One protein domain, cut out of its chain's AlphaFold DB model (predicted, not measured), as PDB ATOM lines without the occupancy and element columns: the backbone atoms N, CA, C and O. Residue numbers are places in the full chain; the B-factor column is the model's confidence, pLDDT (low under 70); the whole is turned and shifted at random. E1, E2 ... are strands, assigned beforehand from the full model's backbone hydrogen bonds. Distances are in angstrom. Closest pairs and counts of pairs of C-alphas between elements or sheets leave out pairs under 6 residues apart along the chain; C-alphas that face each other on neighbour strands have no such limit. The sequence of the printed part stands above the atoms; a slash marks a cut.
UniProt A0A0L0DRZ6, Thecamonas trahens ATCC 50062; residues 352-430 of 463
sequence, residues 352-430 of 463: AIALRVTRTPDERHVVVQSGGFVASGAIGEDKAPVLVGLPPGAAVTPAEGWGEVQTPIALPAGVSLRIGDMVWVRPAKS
ATOM      1  N   ALA A 352      39.443 -49.051  26.227       95.12
ATOM      2  CA  ALA A 352      39.314 -47.936  27.154       95.12
ATOM      3  C   ALA A 352      40.413 -47.968  28.217       95.12
ATOM      4  O   ALA A 352      41.037 -48.997  28.465       95.12
ATOM      5  N   ILE A 353      40.650 -46.815  28.832       95.88
ATOM      6  CA  ILE A 353      41.578 -46.651  29.942       95.88
ATOM      7  C   ILE A 353      40.773 -46.330  31.200       95.88
ATOM      8  O   ILE A 353      40.001 -45.369  31.207       95.88
ATOM      9  N   ALA A 354      40.967 -47.119  32.252       95.12
ATOM     10  CA  ALA A 354      40.413 -46.853  33.572       95.12
ATOM     11  C   ALA A 354      41.304 -45.856  34.316       95.12
ATOM     12  O   ALA A 354      42.498 -46.099  34.505       95.12
ATOM     13  N   LEU A 355      40.717 -44.750  34.761       95.75
ATOM     14  CA  LEU A 355      41.310 -43.761  35.655       95.75
ATOM     15  C   LEU A 355      40.595 -43.836  36.999       95.75
ATOM     16  O   LEU A 355      39.399 -44.100  37.049       95.75
ATOM     17  N   ARG A 356      41.304 -43.581  38.094       95.12
ATOM     18  CA  ARG A 356      40.717 -43.629  39.437       95.12
ATOM     19  C   ARG A 356      40.497 -42.227  39.975       95.12
ATOM     20  O   ARG A 356      41.387 -41.384  39.852       95.12
ATOM     21  N   VAL A 357      39.342 -41.980  40.587       96.50
ATOM     22  CA  VAL A 357      39.092 -40.745  41.336       96.50
ATOM     23  C   VAL A 357      39.964 -40.751  42.586       96.50
ATOM     24  O   VAL A 357      39.919 -41.678  43.392       96.50
ATOM     25  N   THR A 358      40.771 -39.707  42.739       96.44
ATOM     26  CA  THR A 358      41.717 -39.553  43.854       96.44
ATOM     27  C   THR A 358      41.375 -38.384  44.764       96.44
ATOM     28  O   THR A 358      41.785 -38.385  45.923       96.44
ATOM     29  N   ARG A 359      40.635 -37.382  44.269       96.00
ATOM     30  CA  ARG A 359      40.233 -36.204  45.051       96.00
ATOM     31  C   ARG A 359      38.840 -35.721  44.659       96.00
ATOM     32  O   ARG A 359      38.412 -35.909  43.523       96.00
ATOM     33  N   THR A 360      38.197 -35.027  45.587       95.75
ATOM     34  CA  THR A 360      36.911 -34.330  45.432       95.75
ATOM     35  C   THR A 360      37.091 -32.903  45.966       95.75
ATOM     36  O   THR A 360      36.870 -32.680  47.157       95.75
ATOM     37  N   PRO A 361      37.623 -31.961  45.161       93.75
ATOM     38  CA  PRO A 361      37.933 -30.610  45.640       93.75
ATOM     39  C   PRO A 361      36.683 -29.803  46.019       93.75
ATOM     40  O   PRO A 361      36.757 -28.979  46.926       93.75
ATOM     41  N   ASP A 362      35.549 -30.056  45.362       93.06
ATOM     42  CA  ASP A 362      34.248 -29.459  45.672       93.06
ATOM     43  C   ASP A 362      33.094 -30.367  45.192       93.06
ATOM     44  O   ASP A 362      33.323 -31.449  44.655       93.06
ATOM     45  N   GLU A 363      31.844 -29.936  45.391       89.56
ATOM     46  CA  GLU A 363      30.631 -30.706  45.065       89.56
ATOM     47  C   GLU A 363      30.410 -30.963  43.564       89.56
ATOM     48  O   GLU A 363      29.598 -31.812  43.202       89.56
ATOM     49  N   ARG A 364      31.088 -30.224  42.679       92.62
ATOM     50  CA  ARG A 364      30.920 -30.307  41.220       92.62
ATOM     51  C   ARG A 364      32.138 -30.870  40.512       92.62
ATOM     52  O   ARG A 364      32.099 -30.989  39.291       92.62
ATOM     53  N   HIS A 365      33.201 -31.213  41.230       95.00
ATOM     54  CA  HIS A 365      34.435 -31.673  40.616       95.00
ATOM     55  C   HIS A 365      34.994 -32.906  41.306       95.00
ATOM     56  O   HIS A 365      35.016 -33.027  42.530       95.00
ATOM     57  N   VAL A 366      35.556 -33.788  40.490       96.81
ATOM     58  CA  VAL A 366      36.454 -34.848  40.942       96.81
ATOM     59  C   VAL A 366      37.775 -34.751  40.210       96.81
ATOM     60  O   VAL A 366      37.833 -34.270  39.086       96.81
ATOM     61  N   VAL A 367      38.850 -35.218  40.831       96.88
ATOM     62  CA  VAL A 367      40.168 -35.285  40.199       96.88
ATOM     63  C   VAL A 367      40.550 -36.739  40.043       96.88
ATOM     64  O   VAL A 367      40.669 -37.476  41.029       96.88
ATOM     65  N   VAL A 368      40.759 -37.152  38.799       96.56
ATOM     66  CA  VAL A 368      41.263 -38.485  38.482       96.56
ATOM     67  C   VAL A 368      42.774 -38.453  38.332       96.56
ATOM     68  O   VAL A 368      43.350 -37.441  37.937       96.56
ATOM     69  N   GLN A 369      43.429 -39.560  38.662       93.19
ATOM     70  CA  GLN A 369      44.859 -39.710  38.400       93.19
ATOM     71  C   GLN A 369      45.129 -39.892  36.902       93.19
ATOM     72  O   GLN A 369      44.537 -40.752  36.248       93.19
ATOM     73  N   SER A 370      46.092 -39.131  36.389       94.06
ATOM     74  CA  SER A 370      46.478 -39.056  34.979       94.06
ATOM     75  C   SER A 370      45.332 -38.624  34.053       94.06
ATOM     76  O   SER A 370      44.404 -37.943  34.485       94.06
ATOM     77  N   GLY A 371      45.420 -38.972  32.768       90.50
ATOM     78  CA  GLY A 371      44.431 -38.656  31.734       90.50
ATOM     79  C   GLY A 371      45.013 -37.932  30.519       90.50
ATOM     80  O   GLY A 371      44.397 -37.968  29.459       90.50
ATOM     81  N   GLY A 372      46.218 -37.362  30.634       92.00
ATOM     82  CA  GLY A 372      46.999 -36.678  29.590       92.00
ATOM     83  C   GLY A 372      47.466 -37.562  28.427       92.00
ATOM     84  O   GLY A 372      48.609 -37.490  27.987       92.00
ATOM     85  N   PHE A 373      46.589 -38.422  27.917       93.88
ATOM     86  CA  PHE A 373      46.823 -39.361  26.826       93.88
ATOM     87  C   PHE A 373      46.506 -38.736  25.466       93.88
ATOM     88  O   PHE A 373      45.768 -39.301  24.656       93.88
ATOM     89  N   VAL A 374      47.055 -37.544  25.231       93.88
ATOM     90  CA  VAL A 374      46.883 -36.809  23.977       93.88
ATOM     91  C   VAL A 374      47.644 -37.528  22.863       93.88
ATOM     92  O   VAL A 374      48.832 -37.821  22.994       93.88
ATOM     93  N   ALA A 375      46.957 -37.840  21.767       93.88
ATOM     94  CA  ALA A 375      47.541 -38.559  20.643       93.88
ATOM     95  C   ALA A 375      48.466 -37.678  19.786       93.88
ATOM     96  O   ALA A 375      48.189 -36.502  19.558       93.88
ATOM     97  N   SER A 376      49.512 -38.279  19.209       90.75
ATOM     98  CA  SER A 376      50.398 -37.608  18.247       90.75
ATOM     99  C   SER A 376      49.659 -36.994  17.043       90.75
ATOM    100  O   SER A 376      48.626 -37.502  16.588       90.75
ATOM    101  N   GLY A 377      50.237 -35.956  16.432       87.25
ATOM    102  CA  GLY A 377      49.745 -35.315  15.204       87.25
ATOM    103  C   GLY A 377      49.622 -33.799  15.347       87.25
ATOM    104  O   GLY A 377      50.165 -33.222  16.283       87.25
ATOM    105  N   ALA A 378      48.912 -33.157  14.413       84.56
ATOM    106  CA  ALA A 378      48.562 -31.743  14.550       84.56
ATOM    107  C   ALA A 378      47.803 -31.514  15.865       84.56
ATOM    108  O   ALA A 378      46.939 -32.317  16.223       84.56
ATOM    109  N   ILE A 379      48.152 -30.440  16.572       86.50
ATOM    110  CA  ILE A 379      47.556 -30.088  17.863       86.50
ATOM    111  C   ILE A 379      46.065 -29.784  17.657       86.50
ATOM    112  O   ILE A 379      45.713 -29.041  16.741       86.50
ATOM    113  N   GLY A 380      45.205 -30.350  18.504       86.38
ATOM    114  CA  GLY A 380      43.759 -30.154  18.434       86.38
ATOM    115  C   GLY A 380      42.996 -30.935  19.503       86.38
ATOM    116  O   GLY A 380      43.510 -31.905  20.064       86.38
ATOM    117  N   GLU A 381      41.757 -30.517  19.772       86.75
ATOM    118  CA  GLU A 381      40.860 -31.174  20.737       86.75
ATOM    119  C   GLU A 381      40.569 -32.634  20.363       86.75
ATOM    120  O   GLU A 381      40.421 -33.485  21.236       86.75
ATOM    121  N   ASP A 382      40.578 -32.956  19.067       87.25
ATOM    122  CA  ASP A 382      40.368 -34.309  18.549       87.25
ATOM    123  C   ASP A 382      41.476 -35.299  18.952       87.25
ATOM    124  O   ASP A 382      41.301 -36.511  18.812       87.25
ATOM    125  N   LYS A 383      42.626 -34.806  19.433       92.38
ATOM    126  CA  LYS A 383      43.728 -35.638  19.938       92.38
ATOM    127  C   LYS A 383      43.554 -36.046  21.387       92.38
ATOM    128  O   LYS A 383      44.189 -37.013  21.813       92.38
ATOM    129  N   ALA A 384      42.751 -35.307  22.139       93.94
ATOM    130  CA  ALA A 384      42.513 -35.581  23.538       93.94
ATOM    131  C   ALA A 384      41.583 -36.794  23.691       93.94
ATOM    132  O   ALA A 384      40.719 -36.993  22.840       93.94
ATOM    133  N   PRO A 385      41.731 -37.612  24.747       94.56
ATOM    134  CA  PRO A 385      40.796 -38.700  24.987       94.56
ATOM    135  C   PRO A 385      39.392 -38.160  25.300       94.56
ATOM    136  O   PRO A 385      39.201 -36.992  25.640       94.56
ATOM    137  N   VAL A 386      38.393 -39.037  25.207       93.75
ATOM    138  CA  VAL A 386      36.995 -38.710  25.518       93.75
ATOM    139  C   VAL A 386      36.511 -39.516  26.714       93.75
ATOM    140  O   VAL A 386      36.813 -40.706  26.818       93.75
ATOM    141  N   LEU A 387      35.737 -38.883  27.597       93.44
ATOM    142  CA  LEU A 387      35.048 -39.567  28.693       93.44
ATOM    143  C   LEU A 387      34.021 -40.554  28.124       93.44
ATOM    144  O   LEU A 387      33.319 -40.240  27.159       93.44
ATOM    145  N   VAL A 388      33.928 -41.741  28.721       90.81
ATOM    146  CA  VAL A 388      32.933 -42.763  28.370       90.81
ATOM    147  C   VAL A 388      32.233 -43.273  29.629       90.81
ATOM    148  O   VAL A 388      32.836 -43.346  30.694       90.81
ATOM    149  N   GLY A 389      30.941 -43.585  29.517       84.88
ATOM    150  CA  GLY A 389      30.127 -44.093  30.633       84.88
ATOM    151  C   GLY A 389      29.630 -43.035  31.629       84.88
ATOM    152  O   GLY A 389      28.759 -43.338  32.438       84.88
ATOM    153  N   LEU A 390      30.107 -41.788  31.551       86.38
ATOM    154  CA  LEU A 390      29.583 -40.684  32.361       86.38
ATOM    155  C   LEU A 390      28.355 -40.016  31.715       86.38
ATOM    156  O   LEU A 390      28.242 -39.985  30.485       86.38
ATOM    157  N   PRO A 391      27.436 -39.460  32.527       84.81
ATOM    158  CA  PRO A 391      26.254 -38.777  32.022       84.81
ATOM    159  C   PRO A 391      26.608 -37.502  31.235       84.81
ATOM    160  O   PRO A 391      27.652 -36.884  31.480       84.81
ATOM    161  N   PRO A 392      25.730 -37.065  30.310       85.69
ATOM    162  CA  PRO A 392      25.916 -35.819  29.574       85.69
ATOM    163  C   PRO A 392      26.159 -34.624  30.504       85.69
ATOM    164  O   PRO A 392      25.483 -34.468  31.519       85.69
ATOM    165  N   GLY A 393      27.109 -33.767  30.131       85.88
ATOM    166  CA  GLY A 393      27.516 -32.604  30.926       85.88
ATOM    167  C   GLY A 393      28.757 -32.838  31.788       85.88
ATOM    168  O   GLY A 393      29.348 -31.860  32.236       85.88
ATOM    169  N   ALA A 394      29.197 -34.090  31.968       92.25
ATOM    170  CA  ALA A 394      30.520 -34.357  32.522       92.25
ATOM    171  C   ALA A 394      31.608 -33.948  31.517       92.25
ATOM    172  O   ALA A 394      31.558 -34.346  30.348       92.25
ATOM    173  N   ALA A 395      32.582 -33.152  31.954       93.31
ATOM    174  CA  ALA A 395      33.611 -32.613  31.071       93.31
ATOM    175  C   ALA A 395      34.908 -32.307  31.819       93.31
ATOM    176  O   ALA A 395      34.908 -32.000  33.008       93.31
ATOM    177  N   VAL A 396      36.020 -32.347  31.096       92.44
ATOM    178  CA  VAL A 396      37.295 -31.821  31.589       92.44
ATOM    179  C   VAL A 396      37.235 -30.295  31.593       92.44
ATOM    180  O   VAL A 396      36.642 -29.696  30.692       92.44
ATOM    181  N   THR A 397      37.834 -29.650  32.592       85.25
ATOM    182  CA  THR A 397      37.842 -28.184  32.660       85.25
ATOM    183  C   THR A 397      38.715 -27.605  31.531       85.25
ATOM    184  O   THR A 397      39.839 -28.067  31.336       85.25
ATOM    185  N   PRO A 398      38.265 -26.578  30.779       84.12
ATOM    186  CA  PRO A 398      39.067 -26.010  29.688       84.12
ATOM    187  C   PRO A 398      40.399 -25.395  30.136       84.12
ATOM    188  O   PRO A 398      41.342 -25.338  29.354       84.12
ATOM    189  N   ALA A 399      40.471 -24.923  31.385       86.00
ATOM    190  CA  ALA A 399      41.665 -24.284  31.934       86.00
ATOM    191  C   ALA A 399      42.800 -25.278  32.226       86.00
ATOM    192  O   ALA A 399      43.965 -24.912  32.097       86.00
ATOM    193  N   GLU A 400      42.474 -26.514  32.616       88.69
ATOM    194  CA  GLU A 400      43.479 -27.526  32.975       88.69
ATOM    195  C   GLU A 400      43.620 -28.607  31.902       88.69
ATOM    196  O   GLU A 400      44.720 -29.108  31.669       88.69
ATOM    197  N   GLY A 401      42.532 -28.940  31.205       91.81
ATOM    198  CA  GLY A 401      42.536 -29.977  30.187       91.81
ATOM    199  C   GLY A 401      42.949 -31.342  30.746       91.81
ATOM    200  O   GLY A 401      42.809 -31.639  31.933       91.81
ATOM    201  N   TRP A 402      43.429 -32.206  29.857       94.69
ATOM    202  CA  TRP A 402      43.896 -33.543  30.214       94.69
ATOM    203  C   TRP A 402      45.332 -33.490  30.732       94.69
ATOM    204  O   TRP A 402      46.267 -33.320  29.948       94.69
ATOM    205  N   GLY A 403      45.513 -33.657  32.040       91.56
ATOM    206  CA  GLY A 403      46.820 -33.529  32.679       91.56
ATOM    207  C   GLY A 403      47.587 -34.848  32.786       91.56
ATOM    208  O   GLY A 403      47.020 -35.937  32.898       91.56
ATOM    209  N   GLU A 404      48.917 -34.751  32.769       90.44
ATOM    210  CA  GLU A 404      49.829 -35.901  32.846       90.44
ATOM    211  C   GLU A 404      49.616 -36.731  34.122       90.44
ATOM    212  O   GLU A 404      49.488 -37.958  34.062       90.44
ATOM    213  N   VAL A 405      49.552 -36.048  35.270       91.62
ATOM    214  CA  VAL A 405      49.498 -36.659  36.610       91.62
ATOM    215  C   VAL A 405      48.094 -36.617  37.207       91.62
ATOM    216  O   VAL A 405      47.725 -37.502  37.977       91.62
ATOM    217  N   GLN A 406      47.284 -35.629  36.836       94.44
ATOM    218  CA  GLN A 406      45.916 -35.484  37.317       94.44
ATOM    219  C   GLN A 406      45.035 -34.816  36.265       94.44
ATOM    220  O   GLN A 406      45.522 -33.979  35.511       94.44
ATOM    221  N   THR A 407      43.747 -35.146  36.256       96.44
ATOM    222  CA  THR A 407      42.745 -34.499  35.402       96.44
ATOM    223  C   THR A 407      41.492 -34.187  36.224       96.44
ATOM    224  O   THR A 407      40.834 -35.114  36.703       96.44
ATOM    225  N   PRO A 408      41.135 -32.909  36.408       95.69
ATOM    226  CA  PRO A 408      39.855 -32.527  36.993       95.69
ATOM    227  C   PRO A 408      38.704 -32.732  36.010       95.69
ATOM    228  O   PRO A 408      38.768 -32.328  34.849       95.69
ATOM    229  N   ILE A 409      37.624 -33.326  36.503       96.12
ATOM    230  CA  ILE A 409      36.385 -33.577  35.779       96.12
ATOM    231  C   ILE A 409      35.270 -32.815  36.486       96.12
ATOM    232  O   ILE A 409      34.968 -33.089  37.648       96.12
ATOM    233  N   ALA A 410      34.653 -31.880  35.773       95.31
ATOM    234  CA  ALA A 410      33.401 -31.267  36.174       95.31
ATOM    235  C   ALA A 410      32.261 -32.276  35.996       95.31
ATOM    236  O   ALA A 410      32.153 -32.927  34.955       95.31
ATOM    237  N   LEU A 411      31.412 -32.397  37.011       94.69
ATOM    238  CA  LEU A 411      30.240 -33.258  37.040       94.69
ATOM    239  C   LEU A 411      28.960 -32.410  36.952       94.69
ATOM    240  O   LEU A 411      28.888 -31.322  37.532       94.69
ATOM    241  N   PRO A 412      27.928 -32.884  36.234       92.00
ATOM    242  CA  PRO A 412      26.636 -32.214  36.212       92.00
ATOM    243  C   PRO A 412      25.941 -32.325  37.579       92.00
ATOM    244  O   PRO A 412      26.222 -33.218  38.378       92.00
ATOM    245  N   ALA A 413      24.999 -31.417  37.848       90.50
ATOM    246  CA  ALA A 413      24.264 -31.405  39.112       90.50
ATOM    247  C   ALA A 413      23.549 -32.746  39.372       90.50
ATOM    248  O   ALA A 413      22.931 -33.314  38.471       90.50
ATOM    249  N   GLY A 414      23.620 -33.234  40.613       87.38
ATOM    250  CA  GLY A 414      23.027 -34.513  41.021       87.38
ATOM    251  C   GLY A 414      23.873 -35.748  40.696       87.38
ATOM    252  O   GLY A 414      23.491 -36.852  41.075       87.38
ATOM    253  N   VAL A 415      25.024 -35.583  40.041       90.25
ATOM    254  CA  VAL A 415      25.989 -36.658  39.795       90.25
ATOM    255  C   VAL A 415      27.157 -36.492  40.751       90.25
ATOM    256  O   VAL A 415      27.763 -35.427  40.822       90.25
ATOM    257  N   SER A 416      27.483 -37.554  41.480       88.88
ATOM    258  CA  SER A 416      28.642 -37.591  42.368       88.88
ATOM    259  C   SER A 416      29.426 -38.875  42.136       88.88
ATOM    260  O   SER A 416      28.846 -39.926  41.866       88.88
ATOM    261  N   LEU A 417      30.749 -38.764  42.222       93.12
ATOM    262  CA  LEU A 417      31.677 -39.888  42.233       93.12
ATOM    263  C   LEU A 417      32.479 -39.816  43.532       93.12
ATOM    264  O   LEU A 417      32.780 -38.731  44.032       93.12
ATOM    265  N   ARG A 418      32.813 -40.974  44.085       93.44
ATOM    266  CA  ARG A 418      33.569 -41.123  45.328       93.44
ATOM    267  C   ARG A 418      35.039 -41.381  45.029       93.44
ATOM    268  O   ARG A 418      35.403 -41.863  43.961       93.44
ATOM    269  N   ILE A 419      35.898 -41.085  46.002       95.31
ATOM    270  CA  ILE A 419      37.304 -41.501  45.946       95.31
ATOM    271  C   ILE A 419      37.352 -43.026  45.797       95.31
ATOM    272  O   ILE A 419      36.697 -43.741  46.549       95.31
ATOM    273  N   GLY A 420      38.134 -43.499  44.828       91.75
ATOM    274  CA  GLY A 420      38.213 -44.911  44.454       91.75
ATOM    275  C   GLY A 420      37.397 -45.275  43.213       91.75
ATOM    276  O   GLY A 420      37.839 -46.163  42.482       91.75
ATOM    277  N   ASP A 421      36.306 -44.552  42.922       92.69
ATOM    278  CA  ASP A 421      35.466 -44.816  41.748       92.69
ATOM    279  C   ASP A 421      36.283 -44.701  40.449       92.69
ATOM    280  O   ASP A 421      37.248 -43.928  40.346       92.69
ATOM    281  N   MET A 422      35.885 -45.472  39.435       92.44
ATOM    282  CA  MET A 422      36.528 -45.453  38.123       92.44
ATOM    283  C   MET A 422      35.865 -44.463  37.171       92.44
ATOM    284  O   MET A 422      34.647 -44.419  37.019       92.44
ATOM    285  N   VAL A 423      36.703 -43.720  36.457       94.06
ATOM    286  CA  VAL A 423      36.337 -42.911  35.298       94.06
ATOM    287  C   VAL A 423      37.009 -43.510  34.080       94.06
ATOM    288  O   VAL A 423      38.222 -43.716  34.057       94.06
ATOM    289  N   TRP A 424      36.222 -43.771  33.047       94.75
ATOM    290  CA  TRP A 424      36.707 -44.413  31.839       94.75
ATOM    291  C   TRP A 424      36.908 -43.402  30.729       94.75
ATOM    292  O   TRP A 424      36.090 -42.504  30.514       94.75
ATOM    293  N   VAL A 425      38.001 -43.574  29.992       95.31
ATOM    294  CA  VAL A 425      38.319 -42.732  28.844       95.31
ATOM    295  C   VAL A 425      38.650 -43.584  27.634       95.31
ATOM    296  O   VAL A 425      39.298 -44.624  27.744       95.31
ATOM    297  N   ARG A 426      38.232 -43.140  26.452       95.38
ATOM    298  CA  ARG A 426      38.633 -43.755  25.188       95.38
ATOM    299  C   ARG A 426      39.673 -42.868  24.503       95.38
ATOM    300  O   ARG A 426      39.428 -41.673  24.354       95.38
ATOM    301  N   PRO A 427      40.813 -43.425  24.066       95.75
ATOM    302  CA  PRO A 427      41.867 -42.665  23.404       95.75
ATOM    303  C   PRO A 427      41.502 -42.310  21.955       95.75
ATOM    304  O   PRO A 427      40.744 -43.031  21.295       95.75
ATOM    305  N   ALA A 428      42.103 -41.239  21.431       94.06
ATOM    306  CA  ALA A 428      41.977 -40.844  20.025       94.06
ATOM    307  C   ALA A 428      42.592 -41.892  19.090       94.06
ATOM    308  O   ALA A 428      41.945 -42.376  18.157       94.06
ATOM    309  N   LYS A 429      43.836 -42.296  19.382       93.88
ATOM    310  CA  LYS A 429      44.568 -43.357  18.680       93.88
ATOM    311  C   LYS A 429      44.786 -44.545  19.610       93.88
ATOM    312  O   LYS A 429      45.406 -44.418  20.660       93.88
ATOM    313  N   SER A 430      44.328 -45.715  19.186       90.12
ATOM    314  CA  SER A 430      44.316 -46.931  20.002       90.12
ATOM    315  C   SER A 430      45.659 -47.658  20.116       90.12
ATOM    316  O   SER A 430      45.877 -48.358  21.095       90.12
TER     317      SER A 430
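This is residues 352 to 430 of the 463 residues of a protein of Thecamonas trahens ATCC 50062 (UniProt A0A0L0DRZ6). With little regular structure, the domain is one antiparallel sheet of five strands, strongly twisted and curled like part of a barrel, with long loops between most strands. The 79 printed residues have no named helix and strands E1 to E5, in sheet order E3 E5 E1 E2 E4; the class is all strand, with 29 residues in them. It is compact, radius of gyration of the C-alphas 11.9 A, and spans 36 by 21 by 20 A.

E1, residues 352 to 362, 26.6 A long, begins at C-alpha 352 (39.314, -47.936, 27.154) and bends by 62 degrees at residue 359. E2 is residues 365 to 369, E3 386 to 388, E4 406 to 410; E5, 422 to 426, ends at C-alpha 426 (38.633, -43.755, 25.188).

E1 pairs with E5 over residues 353 to 356, N 353 and O 425 at 2.8 A, and forms a hairpin with E2, N 367 and O 359 at 2.8 A. Edge strand E4 neighbours E2, N 409 and O 366 at 2.8 A; edge strand E3 neighbours E5, N 426 and O 386 at 2.8 A.

The printed part has no cut. Links E2 to E3, E3 to E4 and E4 to E5 are long. No printed residue is under pLDDT 70.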